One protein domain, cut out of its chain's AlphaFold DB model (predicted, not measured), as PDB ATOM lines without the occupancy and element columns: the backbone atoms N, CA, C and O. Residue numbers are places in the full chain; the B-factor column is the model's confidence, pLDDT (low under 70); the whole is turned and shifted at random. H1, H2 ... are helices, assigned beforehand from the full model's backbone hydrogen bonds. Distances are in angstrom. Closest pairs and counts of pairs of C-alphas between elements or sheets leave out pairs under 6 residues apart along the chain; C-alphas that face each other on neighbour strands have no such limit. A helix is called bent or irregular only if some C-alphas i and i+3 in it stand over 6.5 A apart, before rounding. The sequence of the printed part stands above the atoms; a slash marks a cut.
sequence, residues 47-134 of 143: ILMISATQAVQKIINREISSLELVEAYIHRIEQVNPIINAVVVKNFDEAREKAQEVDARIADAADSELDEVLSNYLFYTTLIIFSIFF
ATOM      1  N   ILE A  47      40.546  20.290  -0.847       81.62
ATOM      2  CA  ILE A  47      40.490  21.094   0.385       81.62
ATOM      3  C   ILE A  47      40.829  20.248   1.626       81.62
ATOM      4  O   ILE A  47      41.366  20.759   2.598       81.62
ATOM      5  N   LEU A  48      40.607  18.932   1.592       79.81
ATOM      6  CA  LEU A  48      40.949  18.039   2.706       79.81
ATOM      7  C   LEU A  48      42.435  17.647   2.734       79.81
ATOM      8  O   LEU A  48      42.883  16.994   3.676       79.81
ATOM      9  N   MET A  49      43.186  18.011   1.692       81.19
ATOM     10  CA  MET A  49      44.567  17.574   1.468       81.19
ATOM     11  C   MET A  49      45.601  18.684   1.640       81.19
ATOM     12  O   MET A  49      46.801  18.412   1.568       81.19
ATOM     13  N   ILE A  50      45.152  19.919   1.858       82.38
ATOM     14  CA  ILE A  50      46.020  21.058   2.168       82.38
ATOM     15  C   ILE A  50      46.430  21.037   3.645       82.38
ATOM     16  O   ILE A  50      45.734  20.481   4.497       82.38
ATOM     17  N   SER A  51      47.571  21.647   3.966       80.69
ATOM     18  CA  SER A  51      47.981  21.815   5.364       80.69
ATOM     19  C   SER A  51      47.118  22.857   6.082       80.69
ATOM     20  O   SER A  51      46.540  23.744   5.458       80.69
ATOM     21  N   ALA A  52      47.112  22.812   7.416       77.44
ATOM     22  CA  ALA A  52      46.479  23.826   8.263       77.44
ATOM     23  C   ALA A  52      46.921  25.260   7.908       77.44
ATOM     24  O   ALA A  52      46.097  26.156   7.756       77.44
ATOM     25  N   THR A  53      48.223  25.464   7.698       80.69
ATOM     26  CA  THR A  53      48.788  26.762   7.297       80.69
ATOM     27  C   THR A  53      48.338  27.199   5.904       80.69
ATOM     28  O   THR A  53      48.041  28.368   5.690       80.69
ATOM     29  N   GLN A  54      48.243  26.263   4.955       83.31
ATOM     30  CA  GLN A  54      47.734  26.548   3.613       83.31
ATOM     31  C   GLN A  54      46.241  26.875   3.636       83.31
ATOM     32  O   GLN A  54      45.812  27.752   2.895       83.31
ATOM     33  N   ALA A  55      45.460  26.205   4.485       82.81
ATOM     34  CA  ALA A  55      44.049  26.512   4.675       82.81
ATOM     35  C   ALA A  55      43.860  27.942   5.201       82.81
ATOM     36  O   ALA A  55      43.093  28.696   4.614       82.81
ATOM     37  N   VAL A  56      44.625  28.348   6.223       81.88
ATOM     38  CA  VAL A  56      44.616  29.729   6.742       81.88
ATOM     39  C   VAL A  56      44.957  30.728   5.646       81.88
ATOM     40  O   VAL A  56      44.197  31.663   5.424       81.88
ATOM     41  N   GLN A  57      46.039  30.495   4.899       83.31
ATOM     42  CA  GLN A  57      46.428  31.399   3.818       83.31
ATOM     43  C   GLN A  57      45.332  31.526   2.754       83.31
ATOM     44  O   GLN A  57      45.067  32.621   2.272       83.31
ATOM     45  N   LYS A  58      44.670  30.421   2.399       86.94
ATOM     46  CA  LYS A  58      43.561  30.429   1.440       86.94
ATOM     47  C   LYS A  58      42.337  31.175   1.968       86.94
ATOM     48  O   LYS A  58      41.680  31.851   1.184       86.94
ATOM     49  N   ILE A  59      42.058  31.092   3.268       85.31
ATOM     50  CA  ILE A  59      40.980  31.855   3.913       85.31
ATOM     51  C   ILE A  59      41.309  33.356   3.917       85.31
ATOM     52  O   ILE A  59      40.467  34.161   3.532       85.31
ATOM     53  N   ILE A  60      42.546  33.736   4.259       83.31
ATOM     54  CA  ILE A  60      43.015  35.136   4.212       83.31
ATOM     55  C   ILE A  60      42.928  35.684   2.786       83.31
ATOM     56  O   ILE A  60      42.418  36.777   2.562       83.31
ATOM     57  N   ASN A  61      43.349  34.886   1.804       86.25
ATOM     58  CA  ASN A  61      43.248  35.229   0.387       86.25
ATOM     59  C   ASN A  61      41.799  35.212  -0.144       86.25
ATOM     60  O   ASN A  61      41.588  35.507  -1.319       86.25
ATOM     61  N   ARG A  62      40.809  34.853   0.690       85.38
ATOM     62  CA  ARG A  62      39.387  34.694   0.335       85.38
ATOM     63  C   ARG A  62      39.139  33.688  -0.796       85.38
ATOM     64  O   ARG A  62      38.168  33.799  -1.536       85.38
ATOM     65  N   GLU A  63      40.024  32.703  -0.936       88.38
ATOM     66  CA  GLU A  63      39.894  31.611  -1.908       88.38
ATOM     67  C   GLU A  63      38.917  30.530  -1.434       88.38
ATOM     68  O   GLU A  63      38.301  29.867  -2.263       88.38
ATOM     69  N   ILE A  64      38.803  30.338  -0.115       88.31
ATOM     70  CA  ILE A  64      37.864  29.416   0.540       88.31
ATOM     71  C   ILE A  64      37.265  30.100   1.774       88.31
ATOM     72  O   ILE A  64      37.937  30.912   2.411       88.31
ATOM     73  N   SER A  65      36.030  29.753   2.134       88.06
ATOM     74  CA  SER A  65      35.399  30.211   3.384       88.06
ATOM     75  C   SER A  65      35.708  29.255   4.545       88.06
ATOM     76  O   SER A  65      35.926  28.055   4.343       88.06
ATOM     77  N   SER A  66      35.723  29.770   5.780       85.31
ATOM     78  CA  SER A  66      35.878  28.944   6.982       85.31
ATOM     79  C   SER A  66      34.735  27.934   7.115       85.31
ATOM     80  O   SER A  66      34.975  26.765   7.428       85.31
ATOM     81  N   LEU A  67      33.501  28.354   6.815       88.38
ATOM     82  CA  LEU A  67      32.331  27.479   6.805       88.38
ATOM     83  C   LEU A  67      32.473  26.340   5.790       88.38
ATOM     84  O   LEU A  67      32.211  25.187   6.126       88.38
ATOM     85  N   GLU A  68      32.926  26.645   4.573       89.19
ATOM     86  CA  GLU A  68      33.157  25.638   3.529       89.19
ATOM     87  C   GLU A  68      34.188  24.588   3.973       89.19
ATOM     88  O   GLU A  68      33.973  23.384   3.818       89.19
ATOM     89  N   LEU A  69      35.286  25.039   4.588       86.50
ATOM     90  CA  LEU A  69      36.328  24.161   5.112       86.50
ATOM     91  C   LEU A  69      35.789  23.228   6.210       86.50
ATOM     92  O   LEU A  69      36.060  22.024   6.193       86.50
ATOM     93  N   VAL A  70      35.026  23.768   7.163       86.62
ATOM     94  CA  VAL A  70      34.434  22.988   8.261       86.62
ATOM     95  C   VAL A  70      33.425  21.973   7.735       86.62
ATOM     96  O   VAL A  70      33.459  20.813   8.153       86.62
ATOM     97  N   GLU A  71      32.576  22.357   6.784       89.06
ATOM     98  CA  GLU A  71      31.575  21.453   6.219       89.06
ATOM     99  C   GLU A  71      32.228  20.291   5.455       89.06
ATOM    100  O   GLU A  71      31.818  19.138   5.612       89.06
ATOM    101  N   ALA A  72      33.314  20.555   4.718       87.81
ATOM    102  CA  ALA A  72      34.103  19.510   4.067       87.81
ATOM    103  C   ALA A  72      34.670  18.500   5.085       87.81
ATOM    104  O   ALA A  72      34.615  17.284   4.866       87.81
ATOM    105  N   TYR A  73      35.182  18.976   6.228       84.69
ATOM    106  CA  TYR A  73      35.662  18.092   7.294       84.69
ATOM    107  C   TYR A  73      34.536  17.282   7.935       84.69
ATOM    108  O   TYR A  73      34.704  16.075   8.124       84.69
ATOM    109  N   ILE A  74      33.394  17.904   8.243       86.94
ATOM    110  CA  ILE A  74      32.228  17.215   8.813       86.94
ATOM    111  C   ILE A  74      31.768  16.105   7.870       86.94
ATOM    112  O   ILE A  74      31.652  14.954   8.296       86.94
ATOM    113  N   HIS A  75      31.607  16.412   6.581       88.25
ATOM    114  CA  HIS A  75      31.204  15.431   5.579       88.25
ATOM    115  C   HIS A  75      32.157  14.228   5.550       88.25
ATOM    116  O   HIS A  75      31.731  13.069   5.532       88.25
ATOM    117  N   ARG A  76      33.469  14.479   5.621       86.31
ATOM    118  CA  ARG A  76      34.457  13.399   5.653       86.31
ATOM    119  C   ARG A  76      34.397  12.583   6.943       86.31
ATOM    120  O   ARG A  76      34.536  11.358   6.896       86.31
ATOM    121  N   ILE A  77      34.199  13.240   8.081       84.94
ATOM    122  CA  ILE A  77      34.039  12.580   9.379       84.94
ATOM    123  C   ILE A  77      32.830  11.645   9.339       84.94
ATOM    124  O   ILE A  77      32.940  10.506   9.778       84.94
ATOM    125  N   GLU A  78      31.704  12.065   8.768       87.06
ATOM    126  CA  GLU A  78      30.510  11.222   8.659       87.06
ATOM    127  C   GLU A  78      30.736   9.967   7.807       87.06
ATOM    128  O   GLU A  78      30.247   8.895   8.161       87.06
ATOM    129  N   GLN A  79      31.533  10.068   6.740       85.38
ATOM    130  CA  GLN A  79      31.888   8.924   5.896       85.38
ATOM    131  C   GLN A  79      32.831   7.932   6.594       85.38
ATOM    132  O   GLN A  79      32.726   6.722   6.394       85.38
ATOM    133  N   VAL A  80      33.794   8.433   7.374       84.75
ATOM    134  CA  VAL A  80      34.897   7.618   7.914       84.75
ATOM    135  C   VAL A  80      34.623   7.136   9.334       84.75
ATOM    136  O   VAL A  80      35.031   6.032   9.698       84.75
ATOM    137  N   ASN A  81      33.919   7.918  10.150       83.56
ATOM    138  CA  ASN A  81      33.694   7.597  11.553       83.56
ATOM    139  C   ASN A  81      33.009   6.239  11.800       83.56
ATOM    140  O   ASN A  81      33.440   5.554  12.720       83.56
ATOM    141  N   PRO A  82      32.025   5.778  11.003       83.81
ATOM    142  CA  PRO A  82      31.443   4.444  11.188       83.81
ATOM    143  C   PRO A  82      32.462   3.300  11.063       83.81
ATOM    144  O   PRO A  82      32.230   2.210  11.572       83.81
ATOM    145  N   ILE A  83      33.583   3.550  10.382       80.56
ATOM    146  CA  ILE A  83      34.627   2.564  10.100       80.56
ATOM    147  C   ILE A  83      35.652   2.506  11.239       80.56
ATOM    148  O   ILE A  83      36.073   1.424  11.639       80.56
ATOM    149  N   ILE A  84      36.072   3.670  11.743       81.31
ATOM    150  CA  ILE A  84      37.152   3.784  12.742       81.31
ATOM    151  C   ILE A  84      36.656   4.074  14.163       81.31
ATOM    152  O   ILE A  84      37.441   3.983  15.100       81.31
ATOM    153  N   ASN A  85      35.379   4.436  14.313       80.56
ATOM    154  CA  ASN A  85      34.727   4.832  15.561       80.56
ATOM    155  C   ASN A  85      35.561   5.815  16.403       80.56
ATOM    156  O   ASN A  85      35.814   5.591  17.586       80.56
ATOM    157  N   ALA A  86      36.045   6.881  15.769       73.19
ATOM    158  CA  ALA A  86      36.962   7.827  16.393       73.19
ATOM    159  C   ALA A  86      36.262   9.033  17.037       73.19
ATOM    160  O   ALA A  86      36.827   9.685  17.906       73.19
ATOM    161  N   VAL A  87      35.034   9.328  16.619       74.94
ATOM    162  CA  VAL A  87      34.216  10.446  17.087       74.94
ATOM    163  C   VAL A  87      33.151   9.926  18.037       74.94
ATOM    164  O   VAL A  87      32.214   9.248  17.613       74.94
ATOM    165  N   VAL A  88      33.289  10.280  19.316       75.38
ATOM    166  CA  VAL A  88      32.351   9.878  20.379       75.38
ATOM    167  C   VAL A  88      31.203  10.882  20.522       75.38
ATOM    168  O   VAL A  88      30.054  10.487  20.696       75.38
ATOM    169  N   VAL A  89      31.502  12.180  20.411       75.25
ATOM    170  CA  VAL A  89      30.529  13.276  20.553       75.25
ATOM    171  C   VAL A  89      30.578  14.142  19.301       75.25
ATOM    172  O   VAL A  89      31.659  14.510  18.852       75.25
ATOM    173  N   LYS A  90      29.417  14.453  18.718       76.06
ATOM    174  CA  LYS A  90      29.294  15.233  17.479       76.06
ATOM    175  C   LYS A  90      28.794  16.646  17.794       76.06
ATOM    176  O   LYS A  90      27.589  16.859  17.856       76.06
ATOM    177  N   ASN A  91      29.705  17.605  17.948       79.31
ATOM    178  CA  ASN A  91      29.369  19.029  18.123       79.31
ATOM    179  C   ASN A  91      29.477  19.787  16.789       79.31
ATOM    180  O   ASN A  91      30.221  20.757  16.664       79.31
ATOM    181  N   PHE A  92      28.785  19.301  15.758       84.12
ATOM    182  CA  PHE A  92      28.890  19.876  14.413       84.12
ATOM    183  C   PHE A  92      28.228  21.251  14.304       84.12
ATOM    184  O   PHE A  92      28.744  22.117  13.607       84.12
ATOM    185  N   ASP A  93      27.135  21.481  15.029       84.94
ATOM    186  CA  ASP A  93      26.405  22.751  14.963       84.94
ATOM    187  C   ASP A  93      27.212  23.902  15.573       84.94
ATOM    188  O   ASP A  93      27.354  24.951  14.952       84.94
ATOM    189  N   GLU A  94      27.851  23.664  16.722       82.44
ATOM    190  CA  GLU A  94      28.768  24.623  17.349       82.44
ATOM    191  C   GLU A  94      29.966  24.939  16.435       82.44
ATOM    192  O   GLU A  94      30.420  26.079  16.355       82.44
ATOM    193  N   ALA A  95      30.480  23.932  15.718       82.69
ATOM    194  CA  ALA A  95      31.570  24.128  14.766       82.69
ATOM    195  C   ALA A  95      31.146  25.006  13.575       82.69
ATOM    196  O   ALA A  95      31.932  25.844  13.133       82.69
ATOM    197  N   ARG A  96      29.911  24.849  13.077       87.62
ATOM    198  CA  ARG A  96      29.352  25.687  12.002       87.62
ATOM    199  C   ARG A  96      29.116  27.122  12.455       87.62
ATOM    200  O   ARG A  96      29.489  28.041  11.735       87.62
ATOM    201  N   GLU A  97      28.539  27.313  13.639       86.88
ATOM    202  CA  GLU A  97      28.284  28.642  14.208       86.88
ATOM    203  C   GLU A  97      29.587  29.432  14.372       86.88
ATOM    204  O   GLU A  97      29.706  30.564  13.907       86.88
ATOM    205  N   LYS A  98      30.619  28.789  14.928       82.19
ATOM    206  CA  LYS A  98      31.958  29.375  15.050       82.19
ATOM    207  C   LYS A  98      32.576  29.728  13.697       82.19
ATOM    208  O   LYS A  98      33.221  30.768  13.573       82.19
ATOM    209  N   ALA A  99      32.371  28.890  12.680       85.25
ATOM    210  CA  ALA A  99      32.889  29.152  11.340       85.25
ATOM    211  C   ALA A  99      32.225  30.375  10.706       85.25
ATOM    212  O   ALA A  99      32.907  31.197  10.099       85.25
ATOM    213  N   GLN A 100      30.918  30.537  10.920       87.81
ATOM    214  CA  GLN A 100      30.178  31.722  10.490       87.81
ATOM    215  C   GLN A 100      30.632  32.984  11.226       87.81
ATOM    216  O   GLN A 100      30.802  34.023  10.591       87.81
ATOM    217  N   GLU A 101      30.866  32.904  12.540       84.88
ATOM    218  CA  GLU A 101      31.394  34.028  13.322       84.88
ATOM    219  C   GLU A 101      32.750  34.492  12.773       84.88
ATOM    220  O   GLU A 101      32.993  35.688  12.614       84.88
ATOM    221  N   VAL A 102      33.630  33.550  12.434       82.88
ATOM    222  CA  VAL A 102      34.940  33.874  11.868       82.88
ATOM    223  C   VAL A 102      34.846  34.450  10.472       82.88
ATOM    224  O   VAL A 102      35.486  35.465  10.216       82.88
ATOM    225  N   ASP A 103      34.026  33.876   9.595       86.00
ATOM    226  CA  ASP A 103      33.813  34.439   8.262       86.00
ATOM    227  C   ASP A 103      33.245  35.868   8.340       86.00
ATOM    228  O   ASP A 103      33.689  36.743   7.596       86.00
ATOM    229  N   ALA A 104      32.345  36.149   9.290       85.75
ATOM    230  CA  ALA A 104      31.838  37.500   9.540       85.75
ATOM    231  C   ALA A 104      32.945  38.452  10.024       85.75
ATOM    232  O   ALA A 104      33.086  39.562   9.513       85.75
ATOM    233  N   ARG A 105      33.794  38.007  10.959       82.75
ATOM    234  CA  ARG A 105      34.933  38.803  11.440       82.75
ATOM    235  C   ARG A 105      35.965  39.072  10.347       82.75
ATOM    236  O   ARG A 105      36.544  40.150  10.330       82.75
ATOM    237  N   ILE A 106      36.189  38.123   9.440       82.06
ATOM    238  CA  ILE A 106      37.100  38.283   8.296       82.06
ATOM    239  C   ILE A 106      36.539  39.272   7.269       82.06
ATOM    240  O   ILE A 106      37.305  39.983   6.619       82.06
ATOM    241  N   ALA A 107      35.214  39.320   7.110       82.19
ATOM    242  CA  ALA A 107      34.566  40.286   6.230       82.19
ATOM    243  C   ALA A 107      34.737  41.733   6.731       82.19
ATOM    244  O   ALA A 107      34.931  42.630   5.910       82.19
ATOM    245  N   ASP A 108      34.721  41.937   8.051       79.62
ATOM    246  CA  ASP A 108      34.790  43.265   8.677       79.62
ATOM    247  C   ASP A 108      36.222  43.736   9.016       79.62
ATOM    248  O   ASP A 108      36.449  44.937   9.186       79.62
ATOM    249  N   ALA A 109      37.198  42.829   9.128       73.06
ATOM    250  CA  ALA A 109      38.556  43.148   9.580       73.06
ATOM    251  C   ALA A 109      39.544  43.484   8.442       73.06
ATOM    252  O   ALA A 109      39.430  43.018   7.308       73.06
ATOM    253  N   ALA A 110      40.561  44.289   8.772       68.19
ATOM    254  CA  ALA A 110      41.685  44.586   7.885       68.19
ATOM    255  C   ALA A 110      42.694  43.423   7.853       68.19
ATOM    256  O   ALA A 110      42.943  42.789   8.880       68.19
ATOM    257  N   ASP A 111      43.329  43.196   6.695       67.25
ATOM    258  CA  ASP A 111      44.202  42.038   6.420       67.25
ATOM    259  C   ASP A 111      45.302  41.785   7.475       67.25
ATOM    260  O   ASP A 111      45.723  40.646   7.662       67.25
ATOM    261  N   SER A 112      45.750  42.815   8.205       65.44
ATOM    262  CA  SER A 112      46.794  42.702   9.233       65.44
ATOM    263  C   SER A 112      46.351  42.042  10.545       65.44
ATOM    264  O   SER A 112      47.209  41.572  11.285       65.44
ATOM    265  N   GLU A 113      45.053  42.008  10.859       69.56
ATOM    266  CA  GLU A 113      44.527  41.385  12.091       69.56
ATOM    267  C   GLU A 113      44.042  39.941  11.866       69.56
ATOM    268  O   GLU A 113      43.827  39.188  12.817       69.56
ATOM    269  N   LEU A 114      43.897  39.528  10.603       70.94
ATOM    270  CA  LEU A 114      43.329  38.229  10.238       70.94
ATOM    271  C   LEU A 114      44.224  37.055  10.643       70.94
ATOM    272  O   LEU A 114      43.711  36.018  11.056       70.94
ATOM    273  N   ASP A 115      45.544  37.217  10.553       68.62
ATOM    274  CA  ASP A 115      46.512  36.131  10.756       68.62
ATOM    275  C   ASP A 115      46.548  35.666  12.228       68.62
ATOM    276  O   ASP A 115      46.586  34.470  12.526       68.62
ATOM    277  N   GLU A 116      46.434  36.604  13.174       68.88
ATOM    278  CA  GLU A 116      46.400  36.303  14.610       68.88
ATOM    279  C   GLU A 116      45.053  35.691  15.030       68.88
ATOM    280  O   GLU A 116      45.014  34.701  15.771       68.88
ATOM    281  N   VAL A 117      43.945  36.220  14.494       69.62
ATOM    282  CA  VAL A 117      42.591  35.697  14.731       69.62
ATOM    283  C   VAL A 117      42.455  34.278  14.180       69.62
ATOM    284  O   VAL A 117      41.976  33.390  14.890       69.62
ATOM    285  N   LEU A 118      42.920  34.038  12.951       70.56
ATOM    286  CA  LEU A 118      42.852  32.729  12.306       70.56
ATOM    287  C   LEU A 118      43.812  31.718  12.913       70.56
ATOM    288  O   LEU A 118      43.435  30.558  13.026       70.56
ATOM    289  N   SER A 119      45.006  32.120  13.351       68.19
ATOM    290  CA  SER A 119      45.919  31.215  14.054       68.19
ATOM    291  C   SER A 119      45.257  30.680  15.326       68.19
ATOM    292  O   SER A 119      45.105  29.468  15.491       68.19
ATOM    293  N   ASN A 120      44.731  31.570  16.172       68.19
ATOM    294  CA  ASN A 120      44.058  31.181  17.412       68.19
ATOM    295  C   ASN A 120      42.791  30.343  17.139       68.19
ATOM    296  O   ASN A 120      42.513  29.357  17.826       68.19
ATOM    297  N   TYR A 121      42.054  30.688  16.082       66.94
ATOM    298  CA  TYR A 121      40.857  29.975  15.656       66.94
ATOM    299  C   TYR A 121      41.134  28.586  15.061       66.94
ATOM    300  O   TYR A 121      40.402  27.637  15.350       66.94
ATOM    301  N   LEU A 122      42.193  28.420  14.264       64.44
ATOM    302  CA  LEU A 122      42.548  27.124  13.687       64.44
ATOM    303  C   LEU A 122      43.107  26.174  14.749       64.44
ATOM    304  O   LEU A 122      42.848  24.972  14.693       64.44
ATOM    305  N   PHE A 123      43.798  26.702  15.766       61.16
ATOM    306  CA  PHE A 123      44.135  25.940  16.971       61.16
ATOM    307  C   PHE A 123      42.878  25.503  17.730       61.16
ATOM    308  O   PHE A 123      42.811  24.359  18.165       61.16
ATOM    309  N   TYR A 124      41.852  26.354  17.834       56.38
ATOM    310  CA  TYR A 124      40.580  26.006  18.479       56.38
ATOM    311  C   TYR A 124      39.730  25.007  17.679       56.38
ATOM    312  O   TYR A 124      39.166  24.088  18.263       56.38
ATOM    313  N   THR A 125      39.642  25.130  16.355       57.06
ATOM    314  CA  THR A 125      38.884  24.198  15.496       57.06
ATOM    315  C   THR A 125      39.591  22.860  15.338       57.06
ATOM    316  O   THR A 125      38.932  21.822  15.406       57.06
ATOM    317  N   THR A 126      40.927  22.845  15.248       58.59
ATOM    318  CA  THR A 126      41.679  21.595  15.416       58.59
ATOM    319  C   THR A 126      41.444  21.008  16.796       58.59
ATOM    320  O   THR A 126      41.255  19.805  16.853       58.59
ATOM    321  N   LEU A 127      41.340  21.805  17.868       51.38
ATOM    322  CA  LEU A 127      40.948  21.352  19.211       51.38
ATOM    323  C   LEU A 127      39.504  20.852  19.308       51.38
ATOM    324  O   LEU A 127      39.257  19.975  20.126       51.38
ATOM    325  N   ILE A 128      38.557  21.354  18.512       50.12
ATOM    326  CA  ILE A 128      37.172  20.857  18.477       50.12
ATOM    327  C   ILE A 128      37.126  19.529  17.717       50.12
ATOM    328  O   ILE A 128      36.604  18.554  18.249       50.12
ATOM    329  N   ILE A 129      37.763  19.432  16.546       54.94
ATOM    330  CA  ILE A 129      37.904  18.171  15.797       54.94
ATOM    331  C   ILE A 129      38.741  17.150  16.594       54.94
ATOM    332  O   ILE A 129      38.408  15.966  16.624       54.94
ATOM    333  N   PHE A 130      39.773  17.591  17.324       51.09
ATOM    334  CA  PHE A 130      40.512  16.745  18.264       51.09
ATOM    335  C   PHE A 130      39.683  16.404  19.494       51.09
ATOM    336  O   PHE A 130      39.774  15.277  19.941       51.09
ATOM    337  N   SER A 131      38.875  17.303  20.057       43.31
ATOM    338  CA  SER A 131      38.023  16.998  21.220       43.31
ATOM    339  C   SER A 131      36.960  15.979  20.851       43.31
ATOM    340  O   SER A 131      36.720  15.048  21.613       43.31
ATOM    341  N   ILE A 132      36.413  16.074  19.643       46.53
ATOM    342  CA  ILE A 132      35.589  15.040  19.026       46.53
ATOM    343  C   ILE A 132      36.342  13.684  18.991       46.53
ATOM    344  O   ILE A 132      35.750  12.650  19.306       46.53
ATOM    345  N   PHE A 133      37.651  13.695  18.698       44.38
ATOM    346  CA  PHE A 133      38.546  12.523  18.666       44.38
ATOM    347  C   PHE A 133      39.053  12.056  20.054       44.38
ATOM    348  O   PHE A 133      39.457  10.907  20.227       44.38
ATOM    349  N   PHE A 134      39.064  12.931  21.065       37.06
ATOM    350  CA  PHE A 134      39.730  12.719  22.362       37.06
ATOM    351  C   PHE A 134      38.767  12.688  23.560       37.06
ATOM    352  O   PHE A 134      39.186  12.369  24.677       37.06
TER     353      PHE A 134
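AT A GLANCE: This is residues 47 to 134 of the 143 residues of the protein "Amidase domain-containing protein" of Ancylostoma duodenale (UniProt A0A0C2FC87). Two long helices, H3 and H4, lie side by side as a nearly parallel-sided hairpin, and a third long helix, H2, packs with its first half on H3, so that the three long helices all run along the long axis and seen end-on make a triangle. The short helix H1 packs slantwise on the first half of H4, while H2 reaches past the H3 and H4 pair at the other end of the long axis. The printed part has 88 residues with four named helices, H1, H2, H3 and H4 in that order along the chain, and no named strand; the class is all helix. The whole is compact, with a radius of gyration of the C-alphas of 13.2 A, and elongated, spanning 42 by 23 by 17 A.

IN THESE COORDINATES: The printed part begins at Ile 47, and its first named helix, H1, takes residues 52 to 60, with C-alpha 52 at (46.479, 23.826, 8.263). H1 is short, 12.5 A from first to last C-alpha. H2 takes residues 66 to 84 and measures 25.8 A; it has a kink of 34 degrees near residue 78. H2 is irregular, but only just: C-alphas 79 and 82 are 6.9 A apart. H3 takes residues 92 to 108 and measures 24.8 A, from C-alpha 92 at (28.890, 19.876, 14.413) onward. H4, the longest helix, takes residues 111 to 134 and measures 33.7 A, ending with C-alpha 134 at (39.730, 12.719, 22.362). H4 has a kink of 30 degrees near residue 118 and is also irregular, only just: C-alphas 112 and 115 are 6.8 A apart.

HOW THE PARTS SIT: H1 touches H4 at a steep tilt of 43 degrees, and the two run opposite ways. Their closest C-alphas are those of Val 56 and Leu 118, 6.6 A apart, and H4 touches H1 with residues 111 to 122 alone. H1 and H2 are close but not clearly touching; their closest C-alphas, of Ile 59 and Ser 66, are 6.6 A apart. H1 and H3 are also close but not clearly touching, the closest C-alphas being those of Ile 60 and Ile 106 at 7.8 A. H2 and H3 form a helical hairpin: they touch, and run opposite ways at a shallow tilt of 20 degrees. The closest C-alphas here are those of Leu 67 and Ala 99, 4.9 A apart, and H2 touches H3 with residues 66 to 74 alone. H3 and H4 form a second helical hairpin, running opposite ways at a shallow tilt of 4 degrees. They only just touch, with 3 pairs of C-alphas within 8 A, the closest being Ile 106 and Leu 114 at 6.5 A. H2 and H4 are near each other, with 8 pairs of C-alphas within 10 A. The helix packing is mostly aligned, only just, with 2 of 3 touching pairs at a shallow tilt. In H1 and H3 every O i to N i+4 pair is within hydrogen-bond range; in H2 it is 13 of 15 and in H4 18 of 20.

THE WHOLE: The two C-alphas farthest apart are those of Ile 83 and Ala 110, 42.7 A from each other. The C-alphas of Ile 47 and Phe 134, the first and last printed residues, are 23.5 A apart. The printed part has no cut. The links from H1 to H2 and from H3 to H4 are tight, with 5 and 2 residues between the helices; the link from H2 to H3, with 7, is short, and no link is long. The mean pLDDT of the printed part is 76.8. It is under 70 in 23 residues, namely 110 to 113, 115 to 117 and 119 to 134, and H4 has a mean of 60.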